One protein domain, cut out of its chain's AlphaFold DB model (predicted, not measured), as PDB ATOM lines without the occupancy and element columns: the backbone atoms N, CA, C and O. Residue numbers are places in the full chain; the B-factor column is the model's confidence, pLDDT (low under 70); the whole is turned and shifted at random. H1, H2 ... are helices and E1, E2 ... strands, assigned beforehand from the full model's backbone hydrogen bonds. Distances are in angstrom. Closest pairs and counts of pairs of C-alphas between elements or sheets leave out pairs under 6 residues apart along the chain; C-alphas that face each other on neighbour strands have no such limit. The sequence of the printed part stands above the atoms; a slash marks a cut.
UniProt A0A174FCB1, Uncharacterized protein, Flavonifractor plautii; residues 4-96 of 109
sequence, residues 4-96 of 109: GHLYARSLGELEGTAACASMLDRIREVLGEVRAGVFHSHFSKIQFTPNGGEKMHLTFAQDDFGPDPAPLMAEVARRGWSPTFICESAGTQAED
ATOM      1  N   GLY A   4     -26.735 -16.565 -74.942       97.69
ATOM      2  CA  GLY A   4     -26.454 -17.988 -74.748       97.69
ATOM      3  C   GLY A   4     -27.734 -18.802 -74.923       97.69
ATOM      4  O   GLY A   4     -27.797 -19.739 -75.716       97.69
ATOM      5  N   HIS A   5     -28.822 -18.374 -74.290       98.06
ATOM      6  CA  HIS A   5     -30.109 -19.055 -74.398       98.06
ATOM      7  C   HIS A   5     -30.737 -18.990 -75.797       98.06
ATOM      8  O   HIS A   5     -31.407 -19.938 -76.213       98.06
ATOM      9  N   LEU A   6     -30.542 -17.895 -76.541       98.00
ATOM     10  CA  LEU A   6     -30.969 -17.818 -77.945       98.00
ATOM     11  C   LEU A   6     -30.196 -18.808 -78.823       98.00
ATOM     12  O   LEU A   6     -30.802 -19.513 -79.633       98.00
ATOM     13  N   TYR A   7     -28.883 -18.905 -78.620       98.31
ATOM     14  CA  TYR A   7     -28.044 -19.911 -79.259       98.31
ATOM     15  C   TYR A   7     -28.526 -21.337 -78.930       98.31
ATOM     16  O   TYR A   7     -28.773 -22.123 -79.840       98.31
ATOM     17  N   ALA A   8     -28.805 -21.642 -77.657       98.06
ATOM     18  CA  ALA A   8     -29.338 -22.943 -77.244       98.06
ATOM     19  C   ALA A   8     -30.695 -23.279 -77.882       98.06
ATOM     20  O   ALA A   8     -30.859 -24.344 -78.477       98.06
ATOM     21  N   ARG A   9     -31.672 -22.361 -77.807       97.56
ATOM     22  CA  ARG A   9     -33.020 -22.577 -78.365       97.56
ATOM     23  C   ARG A   9     -33.028 -22.771 -79.874       97.56
ATOM     24  O   ARG A   9     -33.935 -23.418 -80.387       97.56
ATOM     25  N   SER A  10     -32.059 -22.184 -80.565       97.44
ATOM     26  CA  SER A  10     -31.888 -22.322 -82.011       97.44
ATOM     27  C   SER A  10     -30.997 -23.501 -82.402       97.44
ATOM     28  O   SER A  10     -30.643 -23.622 -83.565       97.44
ATOM     29  N   LEU A  11     -30.613 -24.366 -81.454       97.69
ATOM     30  CA  LEU A  11     -29.707 -25.496 -81.693       97.69
ATOM     31  C   LEU A  11     -28.370 -25.073 -82.326       97.69
ATOM     32  O   LEU A  11     -27.759 -25.821 -83.084       97.69
ATOM     33  N   GLY A  12     -27.919 -23.866 -81.991       97.25
ATOM     34  CA  GLY A  12     -26.679 -23.277 -82.469       97.25
ATOM     35  C   GLY A  12     -26.783 -22.454 -83.753       97.25
ATOM     36  O   GLY A  12     -25.783 -21.892 -84.183       97.25
ATOM     37  N   GLU A  13     -27.969 -22.330 -84.360       97.38
ATOM     38  CA  GLU A  13     -28.138 -21.562 -85.603       97.38
ATOM     39  C   GLU A  13     -27.949 -20.047 -85.410       97.38
ATOM     40  O   GLU A  13     -27.505 -19.353 -86.326       97.38
ATOM     41  N   LEU A  14     -28.270 -19.508 -84.226       97.50
ATOM     42  CA  LEU A  14     -28.100 -18.085 -83.915       97.50
ATOM     43  C   LEU A  14     -26.674 -17.764 -83.441       97.50
ATOM     44  O   LEU A  14     -26.464 -17.297 -82.322       97.50
ATOM     45  N   GLU A  15     -25.699 -17.984 -84.320       96.56
ATOM     46  CA  GLU A  15     -24.281 -17.676 -84.108       96.56
ATOM     47  C   GLU A  15     -23.658 -16.964 -85.324       96.56
ATOM     48  O   GLU A  15     -24.143 -17.042 -86.455       96.56
ATOM     49  N   GLY A  16     -22.566 -16.232 -85.093       97.88
ATOM     50  CA  GLY A  16     -21.810 -15.561 -86.145       97.88
ATOM     51  C   GLY A  16     -22.343 -14.176 -86.510       97.88
ATOM     52  O   GLY A  16     -23.355 -13.692 -85.997       97.88
ATOM     53  N   THR A  17     -21.621 -13.502 -87.407       98.12
ATOM     54  CA  THR A  17     -21.843 -12.084 -87.734       98.12
ATOM     55  C   THR A  17     -23.247 -11.813 -88.270       98.12
ATOM     56  O   THR A  17     -23.904 -10.879 -87.815       98.12
ATOM     57  N   ALA A  18     -23.731 -12.638 -89.204       98.31
ATOM     58  CA  ALA A  18     -25.042 -12.438 -89.823       98.31
ATOM     59  C   ALA A  18     -26.192 -12.614 -88.816       98.31
ATOM     60  O   ALA A  18     -27.101 -11.783 -88.773       98.31
ATOM     61  N   ALA A  19     -26.129 -13.648 -87.969       98.31
ATOM     62  CA  ALA A  19     -27.132 -13.875 -86.934       98.31
ATOM     63  C   ALA A  19     -27.118 -12.752 -85.887       98.31
ATOM     64  O   ALA A  19     -28.177 -12.231 -85.537       98.31
ATOM     65  N   CYS A  20     -25.933 -12.314 -85.444       98.38
ATOM     66  CA  CYS A  20     -25.804 -11.193 -84.509       98.38
ATOM     67  C   CYS A  20     -26.409  -9.904 -85.078       98.38
ATOM     68  O   CYS A  20     -27.208  -9.256 -84.402       98.38
ATOM     69  N   ALA A  21     -26.100  -9.561 -86.333       98.56
ATOM     70  CA  ALA A  21     -26.677  -8.393 -86.996       98.56
ATOM     71  C   ALA A  21     -28.208  -8.480 -87.082       98.56
ATOM     72  O   ALA A  21     -28.894  -7.534 -86.700       98.56
ATOM     73  N   SER A  22     -28.747  -9.633 -87.493       98.38
ATOM     74  CA  SER A  22     -30.196  -9.852 -87.584       98.38
ATOM     75  C   SER A  22     -30.895  -9.735 -86.224       98.38
ATOM     76  O   SER A  22     -31.917  -9.053 -86.107       98.38
ATOM     77  N   MET A  23     -30.325 -10.325 -85.168       98.19
ATOM     78  CA  MET A  23     -30.865 -10.217 -83.809       98.19
ATOM     79  C   MET A  23     -30.884  -8.764 -83.320       98.19
ATOM     80  O   MET A  23     -31.902  -8.304 -82.801       98.19
ATOM     81  N   LEU A  24     -29.791  -8.017 -83.504       98.38
ATOM     82  CA  LEU A  24     -29.717  -6.615 -83.083       98.38
ATOM     83  C   LEU A  24     -30.614  -5.700 -83.935       98.38
ATOM     84  O   LEU A  24     -31.220  -4.768 -83.400       98.38
ATOM     85  N   ASP A  25     -30.777  -5.985 -85.229       98.56
ATOM     86  CA  ASP A  25     -31.749  -5.294 -86.083       98.56
ATOM     87  C   ASP A  25     -33.173  -5.498 -85.592       98.56
ATOM     88  O   ASP A  25     -33.929  -4.527 -85.515       98.56
ATOM     89  N   ARG A  26     -33.517  -6.721 -85.178       98.00
ATOM     90  CA  ARG A  26     -34.830  -7.010 -84.604       98.00
ATOM     91  C   ARG A  26     -35.057  -6.268 -83.287       98.00
ATOM     92  O   ARG A  26     -36.148  -5.750 -83.061       98.00
ATOM     93  N   ILE A  27     -34.039  -6.176 -82.428       97.75
ATOM     94  CA  ILE A  27     -34.121  -5.390 -81.184       97.75
ATOM     95  C   ILE A  27     -34.401  -3.916 -81.504       97.75
ATOM     96  O   ILE A  27     -35.313  -3.334 -80.915       97.75
ATOM     97  N   ARG A  28     -33.675  -3.323 -82.461       98.31
ATOM     98  CA  ARG A  28     -33.918  -1.944 -82.916       98.31
ATOM     99  C   ARG A  28     -35.316  -1.763 -83.492       98.31
ATOM    100  O   ARG A  28     -35.974  -0.785 -83.158       98.31
ATOM    101  N   GLU A  29     -35.766  -2.675 -84.345       98.44
ATOM    102  CA  GLU A  29     -37.086  -2.607 -84.980       98.44
ATOM    103  C   GLU A  29     -38.214  -2.582 -83.938       98.44
ATOM    104  O   GLU A  29     -39.153  -1.800 -84.059       98.44
ATOM    105  N   VAL A  30     -38.107  -3.405 -82.890       97.94
ATOM    106  CA  VAL A  30     -39.150  -3.542 -81.862       97.94
ATOM    107  C   VAL A  30     -39.073  -2.445 -80.797       97.94
ATOM    108  O   VAL A  30     -40.108  -1.972 -80.330       97.94
ATOM    109  N   LEU A  31     -37.868  -2.055 -80.371       96.25
ATOM    110  CA  LEU A  31     -37.679  -1.138 -79.237       96.25
ATOM    111  C   LEU A  31     -37.405   0.314 -79.647       96.25
ATOM    112  O   LEU A  31     -37.520   1.211 -78.808       96.25
ATOM    113  N   GLY A  32     -37.038   0.545 -80.908       97.31
ATOM    114  CA  GLY A  32     -36.494   1.807 -81.397       97.31
ATOM    115  C   GLY A  32     -35.018   2.009 -81.029       97.31
ATOM    116  O   GLY A  32     -34.488   1.383 -80.111       97.31
ATOM    117  N   GLU A  33     -34.360   2.929 -81.741       95.56
ATOM    118  CA  GLU A  33     -32.908   3.169 -81.665       95.56
ATOM    119  C   GLU A  33     -32.413   3.440 -80.236       95.56
ATOM    120  O   GLU A  33     -31.487   2.790 -79.760       95.56
ATOM    121  N   VAL A  34     -33.076   4.350 -79.513       96.31
ATOM    122  CA  VAL A  34     -32.623   4.798 -78.186       96.31
ATOM    123  C   VAL A  34     -32.588   3.646 -77.184       96.31
ATOM    124  O   VAL A  34     -31.628   3.514 -76.437       96.31
ATOM    125  N   ARG A  35     -33.623   2.795 -77.163       97.19
ATOM    126  CA  ARG A  35     -33.694   1.662 -76.226       97.19
ATOM    127  C   ARG A  35     -32.811   0.500 -76.663       97.19
ATOM    128  O   ARG A  35     -32.257  -0.184 -75.808       97.19
ATOM    129  N   ALA A  36     -32.664   0.292 -77.968       97.50
ATOM    130  CA  ALA A  36     -31.764  -0.719 -78.503       97.50
ATOM    131  C   ALA A  36     -30.286  -0.383 -78.235       97.50
ATOM    132  O   ALA A  36     -29.496  -1.282 -77.983       97.50
ATOM    133  N   GLY A  37     -29.915   0.896 -78.175       97.69
ATOM    134  CA  GLY A  37     -28.542   1.300 -77.861       97.69
ATOM    135  C   GLY A  37     -28.070   0.994 -76.434       97.69
ATOM    136  O   GLY A  37     -26.866   0.986 -76.186       97.69
ATOM    137  N   VAL A  38     -28.990   0.747 -75.494       97.81
ATOM    138  CA  VAL A  38     -28.696   0.630 -74.050       97.81
ATOM    139  C   VAL A  38     -29.415  -0.548 -73.381       97.81
ATOM    140  O   VAL A  38     -29.731  -0.502 -72.192       97.81
ATOM    141  N   PHE A  39     -29.734  -1.607 -74.132       96.50
ATOM    142  CA  PHE A  39     -30.438  -2.755 -73.558       96.50
ATOM    143  C   PHE A  39     -29.611  -3.471 -72.481       96.50
ATOM    144  O   PHE A  39     -28.385  -3.384 -72.415       96.50
ATOM    145  N   HIS A  40     -30.312  -4.249 -71.660       97.44
ATOM    146  CA  HIS A  40     -29.705  -5.172 -70.711       97.44
ATOM    147  C   HIS A  40     -29.683  -6.591 -71.274       97.44
ATOM    148  O   HIS A  40     -30.685  -7.080 -71.823       97.44
ATOM    149  N   SER A  41     -28.555  -7.274 -71.118       97.25
ATOM    150  CA  SER A  41     -28.396  -8.640 -71.588       97.25
ATOM    151  C   SER A  41     -27.477  -9.501 -70.741       97.25
ATOM    152  O   SER A  41     -26.754  -9.007 -69.882       97.25
ATOM    153  N   HIS A  42     -27.559 -10.798 -71.002       98.50
ATOM    154  CA  HIS A  42     -26.782 -11.852 -70.377       98.50
ATOM    155  C   HIS A  42     -26.009 -12.602 -71.466       98.50
ATOM    156  O   HIS A  42     -26.476 -12.703 -72.612       98.50
ATOM    157  N   PHE A  43     -24.810 -13.069 -71.127       98.56
ATOM    158  CA  PHE A  43     -23.961 -13.822 -72.038       98.56
ATOM    159  C   PHE A  43     -23.113 -14.853 -71.292       98.56
ATOM    160  O   PHE A  43     -22.441 -14.545 -70.308       98.56
ATOM    161  N   SER A  44     -23.083 -16.060 -71.834       98.19
ATOM    162  CA  SER A  44     -22.056 -17.071 -71.607       98.19
ATOM    163  C   SER A  44     -22.053 -18.004 -72.817       98.19
ATOM    164  O   SER A  44     -23.035 -18.053 -73.565       98.19
ATOM    165  N   LYS A  45     -20.999 -18.810 -72.972       98.50
ATOM    166  CA  LYS A  45     -21.157 -20.046 -73.747       98.50
ATOM    167  C   LYS A  45     -22.139 -20.960 -73.007       98.50
ATOM    168  O   LYS A  45     -22.245 -20.885 -71.776       98.50
ATOM    169  N   ILE A  46     -22.887 -21.792 -73.721       98.19
ATOM    170  CA  ILE A  46     -23.886 -22.667 -73.102       98.19
ATOM    171  C   ILE A  46     -23.907 -24.028 -73.788       98.19
ATOM    172  O   ILE A  46     -23.995 -24.143 -75.011       98.19
ATOM    173  N   GLN A  47     -23.858 -25.081 -72.980       98.38
ATOM    174  CA  GLN A  47     -24.181 -26.416 -73.450       98.38
ATOM    175  C   GLN A  47     -25.696 -26.596 -73.400       98.38
ATOM    176  O   GLN A  47     -26.338 -26.249 -72.407       98.38
ATOM    177  N   PHE A  48     -26.263 -27.219 -74.430       98.19
ATOM    178  CA  PHE A  48     -27.693 -27.497 -74.502       98.19
ATOM    179  C   PHE A  48     -27.994 -28.964 -74.835       98.19
ATOM    180  O   PHE A  48     -27.154 -29.721 -75.319       98.19
ATOM    181  N   THR A  49     -29.210 -29.383 -74.498       97.56
ATOM    182  CA  THR A  49     -29.781 -30.706 -74.798       97.56
ATOM    183  C   THR A  49     -30.189 -30.808 -76.273       97.56
ATOM    184  O   THR A  49     -30.388 -29.776 -76.903       97.56
ATOM    185  N   PRO A  50     -30.419 -32.007 -76.845       96.62
ATOM    186  CA  PRO A  50     -30.808 -32.144 -78.259       96.62
ATOM    187  C   PRO A  50     -32.043 -31.332 -78.694       96.62
ATOM    188  O   PRO A  50     -32.193 -31.046 -79.874       96.62
ATOM    189  N   ASN A  51     -32.902 -30.937 -77.746       96.00
ATOM    190  CA  ASN A  51     -34.092 -30.114 -77.989       96.00
ATOM    191  C   ASN A  51     -33.894 -28.626 -77.618       96.00
ATOM    192  O   ASN A  51     -34.873 -27.900 -77.461       96.00
ATOM    193  N   GLY A  52     -32.654 -28.174 -77.412       95.31
ATOM    194  CA  GLY A  52     -32.317 -26.764 -77.179       95.31
ATOM    195  C   GLY A  52     -32.595 -26.247 -75.767       95.31
ATOM    196  O   GLY A  52     -32.531 -25.043 -75.523       95.31
ATOM    197  N   GLY A  53     -32.913 -27.133 -74.819       96.06
ATOM    198  CA  GLY A  53     -32.970 -26.782 -73.398       96.06
ATOM    199  C   GLY A  53     -31.567 -26.632 -72.815       96.06
ATOM    200  O   GLY A  53     -30.699 -27.442 -73.147       96.06
ATOM    201  N   GLU A  54     -31.355 -25.638 -71.950       97.25
ATOM    202  CA  GLU A  54     -30.092 -25.455 -71.226       97.25
ATOM    203  C   GLU A  54     -29.681 -26.750 -70.516       97.25
ATOM    204  O   GLU A  54     -30.492 -27.412 -69.863       97.25
ATOM    205  N   LYS A  55     -28.400 -27.100 -70.644       97.56
ATOM    206  CA  LYS A  55     -27.757 -28.116 -69.814       97.56
ATOM    207  C   LYS A  55     -26.870 -27.472 -68.752       97.56
ATOM    208  O   LYS A  55     -26.943 -27.882 -67.599       97.56
ATOM    209  N   MET A  56     -26.016 -26.525 -69.148       97.88
ATOM    210  CA  MET A  56     -25.194 -25.723 -68.238       97.88
ATOM    211  C   MET A  56     -24.524 -24.550 -68.960       97.88
ATOM    212  O   MET A  56     -24.212 -24.644 -70.151       97.88
ATOM    213  N   HIS A  57     -24.215 -23.494 -68.209       98.38
ATOM    214  CA  HIS A  57     -23.307 -22.430 -68.634       98.38
ATOM    215  C   HIS A  57     -21.856 -22.935 -68.721       98.38
ATOM    216  O   HIS A  57     -21.437 -23.808 -67.958       98.38
ATOM    217  N   LEU A  58     -21.089 -22.363 -69.648       98.38
ATOM    218  CA  LEU A  58     -19.696 -22.704 -69.942       98.38
ATOM    219  C   LEU A  58     -18.805 -21.455 -69.867       98.38
ATOM    220  O   LEU A  58     -19.297 -20.326 -69.868       98.38
ATOM    221  N   THR A  59     -17.493 -21.665 -69.813       98.44
ATOM    222  CA  THR A  59     -16.477 -20.600 -69.886       98.44
ATOM    223  C   THR A  59     -16.015 -20.382 -71.324       98.44
ATOM    224  O   THR A  59     -16.200 -21.247 -72.182       98.44
ATOM    225  N   PHE A  60     -15.365 -19.253 -71.622       97.81
ATOM    226  CA  PHE A  60     -14.871 -19.001 -72.985       97.81
ATOM    227  C   PHE A  60     -13.695 -19.891 -73.399       97.81
ATOM    228  O   PHE A  60     -13.485 -20.072 -74.598       97.81
ATOM    229  N   ALA A  61     -12.985 -20.482 -72.433       96.81
ATOM    230  CA  ALA A  61     -11.871 -21.404 -72.663       96.81
ATOM    231  C   ALA A  61     -12.308 -22.805 -73.130       96.81
ATOM    232  O   ALA A  61     -11.460 -23.632 -73.448       96.81
ATOM    233  N   GLN A  62     -13.611 -23.094 -73.124       96.06
ATOM    234  CA  GLN A  62     -14.153 -24.352 -73.627       96.06
ATOM    235  C   GLN A  62     -14.468 -24.219 -75.118       96.06
ATOM    236  O   GLN A  62     -15.157 -23.283 -75.526       96.06
ATOM    237  N   ASP A  63     -13.966 -25.154 -75.919       90.12
ATOM    238  CA  ASP A  63     -14.116 -25.122 -77.381       90.12
ATOM    239  C   ASP A  63     -15.432 -25.753 -77.858       90.12
ATOM    240  O   ASP A  63     -15.921 -25.434 -78.941       90.12
ATOM    241  N   ASP A  64     -16.028 -26.624 -77.040       88.38
ATOM    242  CA  ASP A  64     -17.315 -27.242 -77.332       88.38
ATOM    243  C   ASP A  64     -18.458 -26.261 -77.028       88.38
ATOM    244  O   ASP A  64     -18.596 -25.800 -75.892       88.38
ATOM    245  N   PHE A  65     -19.331 -26.043 -78.018       95.12
ATOM    246  CA  PHE A  65     -20.463 -25.105 -77.995       95.12
ATOM    247  C   PHE A  65     -20.069 -23.618 -77.988       95.12
ATOM    248  O   PHE A  65     -18.966 -23.207 -77.631       95.12
ATOM    249  N   GLY A  66     -21.020 -22.797 -78.413       96.62
ATOM    250  CA  GLY A  66     -20.924 -21.348 -78.444       96.62
ATOM    251  C   GLY A  66     -21.951 -20.682 -77.518       96.62
ATOM    252  O   GLY A  66     -22.351 -21.270 -76.505       96.62
ATOM    253  N   PRO A  67     -22.391 -19.459 -77.848       97.69
ATOM    254  CA  PRO A  67     -21.937 -18.669 -78.994       97.69
ATOM    255  C   PRO A  67     -20.563 -18.020 -78.747       97.69
ATOM    256  O   PRO A  67     -20.220 -17.676 -77.613       97.69
ATOM    257  N   ASP A  68     -19.781 -17.810 -79.807       97.94
ATOM    258  CA  ASP A  68     -18.597 -16.942 -79.783       97.94
ATOM    259  C   ASP A  68     -19.008 -15.488 -79.448       97.94
ATOM    260  O   ASP A  68     -19.896 -14.927 -80.104       97.94
ATOM    261  N   PRO A  69     -18.399 -14.834 -78.437       98.19
ATOM    262  CA  PRO A  69     -18.676 -13.433 -78.125       98.19
ATOM    263  C   PRO A  69     -18.221 -12.444 -79.209       98.19
ATOM    264  O   PRO A  69     -18.776 -11.343 -79.288       98.19
ATOM    265  N   ALA A  70     -17.213 -12.773 -80.023       98.50
ATOM    266  CA  ALA A  70     -16.569 -11.806 -80.913       98.50
ATOM    267  C   ALA A  70     -17.521 -11.189 -81.959       98.50
ATOM    268  O   ALA A  70     -17.550  -9.956 -82.058       98.50
ATOM    269  N   PRO A  71     -18.359 -11.961 -82.684       98.50
ATOM    270  CA  PRO A  71     -19.307 -11.393 -83.640       98.50
ATOM    271  C   PRO A  71     -20.314 -10.430 -83.001       98.50
ATOM    272  O   PRO A  71     -20.629  -9.392 -83.584       98.50
ATOM    273  N   LEU A  72     -20.789 -10.741 -81.791       98.50
ATOM    274  CA  LEU A  72     -21.741  -9.896 -81.078       98.50
ATOM    275  C   LEU A  72     -21.090  -8.588 -80.620       98.50
ATOM    276  O   LEU A  72     -21.654  -7.518 -80.840       98.50
ATOM    277  N   MET A  73     -19.899  -8.654 -80.016       98.69
ATOM    278  CA  MET A  73     -19.183  -7.461 -79.550       98.69
ATOM    279  C   MET A  73     -18.813  -6.527 -80.703       98.69
ATOM    280  O   MET A  73     -18.990  -5.314 -80.583       98.69
ATOM    281  N   ALA A  74     -18.360  -7.086 -81.830       98.69
ATOM    282  CA  ALA A  74     -18.048  -6.312 -83.025       98.69
ATOM    283  C   ALA A  74     -19.288  -5.600 -83.585       98.69
ATOM    284  O   ALA A  74     -19.222  -4.427 -83.945       98.69
ATOM    285  N   GLU A  75     -20.437  -6.278 -83.621       98.56
ATOM    286  CA  GLU A  75     -21.668  -5.697 -84.153       98.56
ATOM    287  C   GLU A  75     -22.263  -4.620 -83.230       98.56
ATOM    288  O   GLU A  75     -22.768  -3.607 -83.715       98.56
ATOM    289  N   VAL A  76     -22.160  -4.790 -81.906       98.44
ATOM    290  CA  VAL A  76     -22.527  -3.748 -80.930       98.44
ATOM    291  C   VAL A  76     -21.633  -2.515 -81.097       98.44
ATOM    292  O   VAL A  76     -22.148  -1.398 -81.192       98.44
ATOM    293  N   ALA A  77     -20.313  -2.710 -81.201       98.50
ATOM    294  CA  ALA A  77     -19.347  -1.632 -81.422       98.50
ATOM    295  C   ALA A  77     -19.614  -0.881 -82.734       98.50
ATOM    296  O   ALA A  77     -19.698   0.346 -82.740       98.50
ATOM    297  N   ARG A  78     -19.852  -1.607 -83.834       98.06
ATOM    298  CA  ARG A  78     -20.163  -1.036 -85.156       98.06
ATOM    299  C   ARG A  78     -21.387  -0.114 -85.136       98.06
ATOM    300  O   ARG A  78     -21.475   0.812 -85.940       98.06
ATOM    301  N   ARG A  79     -22.346  -0.375 -84.244       97.75
ATOM    302  CA  ARG A  79     -23.563   0.434 -84.073       97.75
ATOM    303  C   ARG A  79     -23.368   1.634 -83.142       97.75
ATOM    304  O   ARG A  79     -24.279   2.446 -83.021       97.75
ATOM    305  N   GLY A  80     -22.214   1.755 -82.481       97.94
ATOM    306  CA  GLY A  80     -21.981   2.764 -81.445       97.94
ATOM    307  C   GLY A  80     -22.873   2.570 -80.216       97.94
ATOM    308  O   GLY A  80     -23.192   3.533 -79.524       97.94
ATOM    309  N   TRP A  81     -23.335   1.341 -79.979       98.06
ATOM    310  CA  TRP A  81     -24.218   1.014 -78.865       98.06
ATOM    311  C   TRP A  81     -23.410   0.696 -77.605       98.06
ATOM    312  O   TRP A  81     -22.306   0.163 -77.677       98.06
ATOM    313  N   SER A  82     -23.988   0.974 -76.437       97.06
ATOM    314  CA  SER A  82     -23.373   0.727 -75.128       97.06
ATOM    315  C   SER A  82     -24.328  -0.015 -74.174       97.06
ATOM    316  O   SER A  82     -24.685   0.522 -73.120       97.06
ATOM    317  N   PRO A  83     -24.800  -1.222 -74.534       97.44
ATOM    318  CA  PRO A  83     -25.648  -2.034 -73.671       97.44
ATOM    319  C   PRO A  83     -24.860  -2.624 -72.494       97.44
ATOM    320  O   PRO A  83     -23.631  -2.727 -72.517       97.44
ATOM    321  N   THR A  84     -25.590  -3.082 -71.482       98.06
ATOM    322  CA  THR A  84     -25.014  -3.837 -70.364       98.06
ATOM    323  C   THR A  84     -25.036  -5.328 -70.687       98.06
ATOM    324  O   THR A  84     -26.096  -5.892 -70.972       98.06
ATOM    325  N   PHE A  85     -23.871  -5.972 -70.598       98.12
ATOM    326  CA  PHE A  85     -23.716  -7.426 -70.651       98.12
ATOM    327  C   PHE A  85     -23.349  -7.955 -69.261       98.12
ATOM    328  O   PHE A  85     -22.281  -7.638 -68.739       98.12
ATOM    329  N   ILE A  86     -24.226  -8.762 -68.662       98.31
ATOM    330  CA  ILE A  86     -23.903  -9.585 -67.495       98.31
ATOM    331  C   ILE A  86     -23.277 -10.888 -67.998       98.31
ATOM    332  O   ILE A  86     -23.905 -11.624 -68.754       98.31
ATOM    333  N   CYS A  87     -22.042 -11.165 -67.582       98.38
ATOM    334  CA  CYS A  87     -21.384 -12.433 -67.882       98.38
ATOM    335  C   CYS A  87     -21.813 -13.506 -66.874       98.38
ATOM    336  O   CYS A  87     -21.670 -13.313 -65.666       98.38
ATOM    337  N   GLU A  88     -22.305 -14.637 -67.377       98.25
ATOM    338  CA  GLU A  88     -22.794 -15.772 -66.581       98.25
ATOM    339  C   GLU A  88     -21.932 -17.029 -66.752       98.25
ATOM    340  O   GLU A  88     -22.340 -18.128 -66.378       98.25
ATOM    341  N   SER A  89     -20.724 -16.882 -67.305       98.31
ATOM    342  CA  SER A  89     -19.774 -17.985 -67.450       98.31
ATOM    343  C   SER A  89     -19.534 -18.722 -66.133       98.31
ATOM    344  O   SER A  89     -19.439 -18.116 -65.064       98.31
ATOM    345  N   ALA A  90     -19.386 -20.044 -66.201       97.69
ATOM    346  CA  ALA A  90     -19.265 -20.900 -65.025       97.69
ATOM    347  C   ALA A  90     -17.918 -20.721 -64.291       97.69
ATOM    348  O   ALA A  90     -16.949 -21.427 -64.552       97.69
ATOM    349  N   GLY A  91     -17.873 -19.787 -63.335       98.06
ATOM    350  CA  GLY A  91     -16.718 -19.560 -62.456       98.06
ATOM    351  C   GLY A  91     -15.622 -18.654 -63.030       98.06
ATOM    352  O   GLY A  91     -14.602 -18.469 -62.373       98.06
ATOM    353  N   THR A  92     -15.833 -18.084 -64.220       98.38
ATOM    354  CA  THR A  92     -14.906 -17.170 -64.919       98.38
ATOM    355  C   THR A  92     -15.589 -15.866 -65.330       98.38
ATOM    356  O   THR A  92     -15.223 -15.238 -66.324       98.38
ATOM    357  N   GLN A  93     -16.637 -15.454 -64.608       98.50
ATOM    358  CA  GLN A  93     -17.485 -14.324 -64.997       98.50
ATOM    359  C   GLN A  93     -16.671 -13.041 -65.205       98.50
ATOM    360  O   GLN A  93     -16.917 -12.305 -66.160       98.50
ATOM    361  N   ALA A  94     -15.696 -12.771 -64.332       98.50
ATOM    362  CA  ALA A  94     -14.876 -11.565 -64.403       98.50
ATOM    363  C   ALA A  94     -13.903 -11.602 -65.594       98.50
ATOM    364  O   ALA A  94     -13.770 -10.616 -66.323       98.50
ATOM    365  N   GLU A  95     -13.246 -12.739 -65.811       98.69
ATOM    366  CA  GLU A  95     -12.282 -12.971 -66.884       98.69
ATOM    367  C   GLU A  95     -12.954 -12.935 -68.262       98.69
ATOM    368  O   GLU A  95     -12.473 -12.267 -69.184       98.69
ATOM    369  N   ASP A  96     -14.105 -13.590 -68.391       98.69
ATOM    370  CA  ASP A  96     -14.855 -13.656 -69.642       98.69
ATOM    371  C   ASP A  96     -15.537 -12.314 -69.947       98.69
ATOM    372  O   ASP A  96     -15.486 -11.845 -71.087       98.69
TER     373      ASP A  96
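AT A GLANCE: This is residues 4 to 96 of the 109 residues of an uncharacterized protein of Flavonifractor plautii (UniProt A0A174FCB1). Two small two-stranded sheets meet at a sharp turn in the chain, where E1 of the parallel pair E1 E4 runs on into E2 of the antiparallel hairpin E2 E3. Behind the E1 E4 pair, H2 and H4 make a V that opens toward their last residues; H1 packs on the hairpin at one end of the domain, while H3 lies at the other end and H5 follows E4. The printed part has 93 residues with five named helices and four named strands, in the order H1 H2 H3 E1 E2 E3 H4 E4 H5, and its class is mixed, helices and strands. It is compact, with a radius of gyration of the C-alphas of 13.1 A and spans of 34 by 29 by 18 A.

HOW THE PARTS SIT: Begin at E1, residues 40 to 43, and E4, residues 84 to 87: they are parallel neighbours at 26 degrees, with N 41 and O 84 at 2.8 A and N 86 and O 41 at 2.8 A, within hydrogen-bond range. E1 runs on into E2, residues 45 to 48, across a break of 1 residue at 70 degrees; the two meet only through their link. Look next to E3, residues 54 to 58, which forms an antiparallel hairpin with E2 at 153 degrees; N 47 and O 56 are 2.9 A apart, and N 58 and O 45 are 2.8 A apart. From the hairpin go to H1, residues 4 to 9: it has 7 pairs of C-alphas within 8 A of E2, the closest being those of Ala 8 and Phe 48, 5.6 A apart. H2, residues 16 to 31, touches H4, residues 69 to 78, with residues 16 to 21 alone; the closest C-alphas are those of Thr 17 and Pro 71, 4.9 A apart, and the helices run the same way at a steep tilt of 52 degrees. H2 is apart from E1 and E4, and H4 is only just apart from E1, with a closest distance of 8.1 A. With residues 24 to 28 alone, H2 touches H3, residues 33 to 36; the closest C-alphas are those of Arg 28 and Ala 36, 5.1 A apart. At H5, residues 93 to 96, the C-alpha of Gln 93 is 5.2 A from that of Cys 87 in E4, the closest pair of the two. In H1, H2 and H4 every O i to N i+4 pair is within hydrogen-bond range; H3 and H5 are too short for such a pair, and their single O i to N i+3 pair is within range in H3 but not in H5.

IN THESE COORDINATES: Find C-alpha 4 at (-26.454, -17.988, -74.748), where H1 begins. From C-alpha 16 at (-21.810, -15.561, -86.145), H2 runs 22.5 A, and H4 measures 14.3 A. E3 is 10.8 A long, E1 10.5 A, E2 9.9 A and E4 9.7 A. H5 ends at C-alpha 96, (-14.855, -13.656, -69.642).

THE WHOLE: Look for the two C-alphas farthest apart at Val 34 and Pro 50, 37.0 A from each other. The printed part has no cut and no long link. The mean pLDDT of the printed part is 97.6, and no printed residue is under 70.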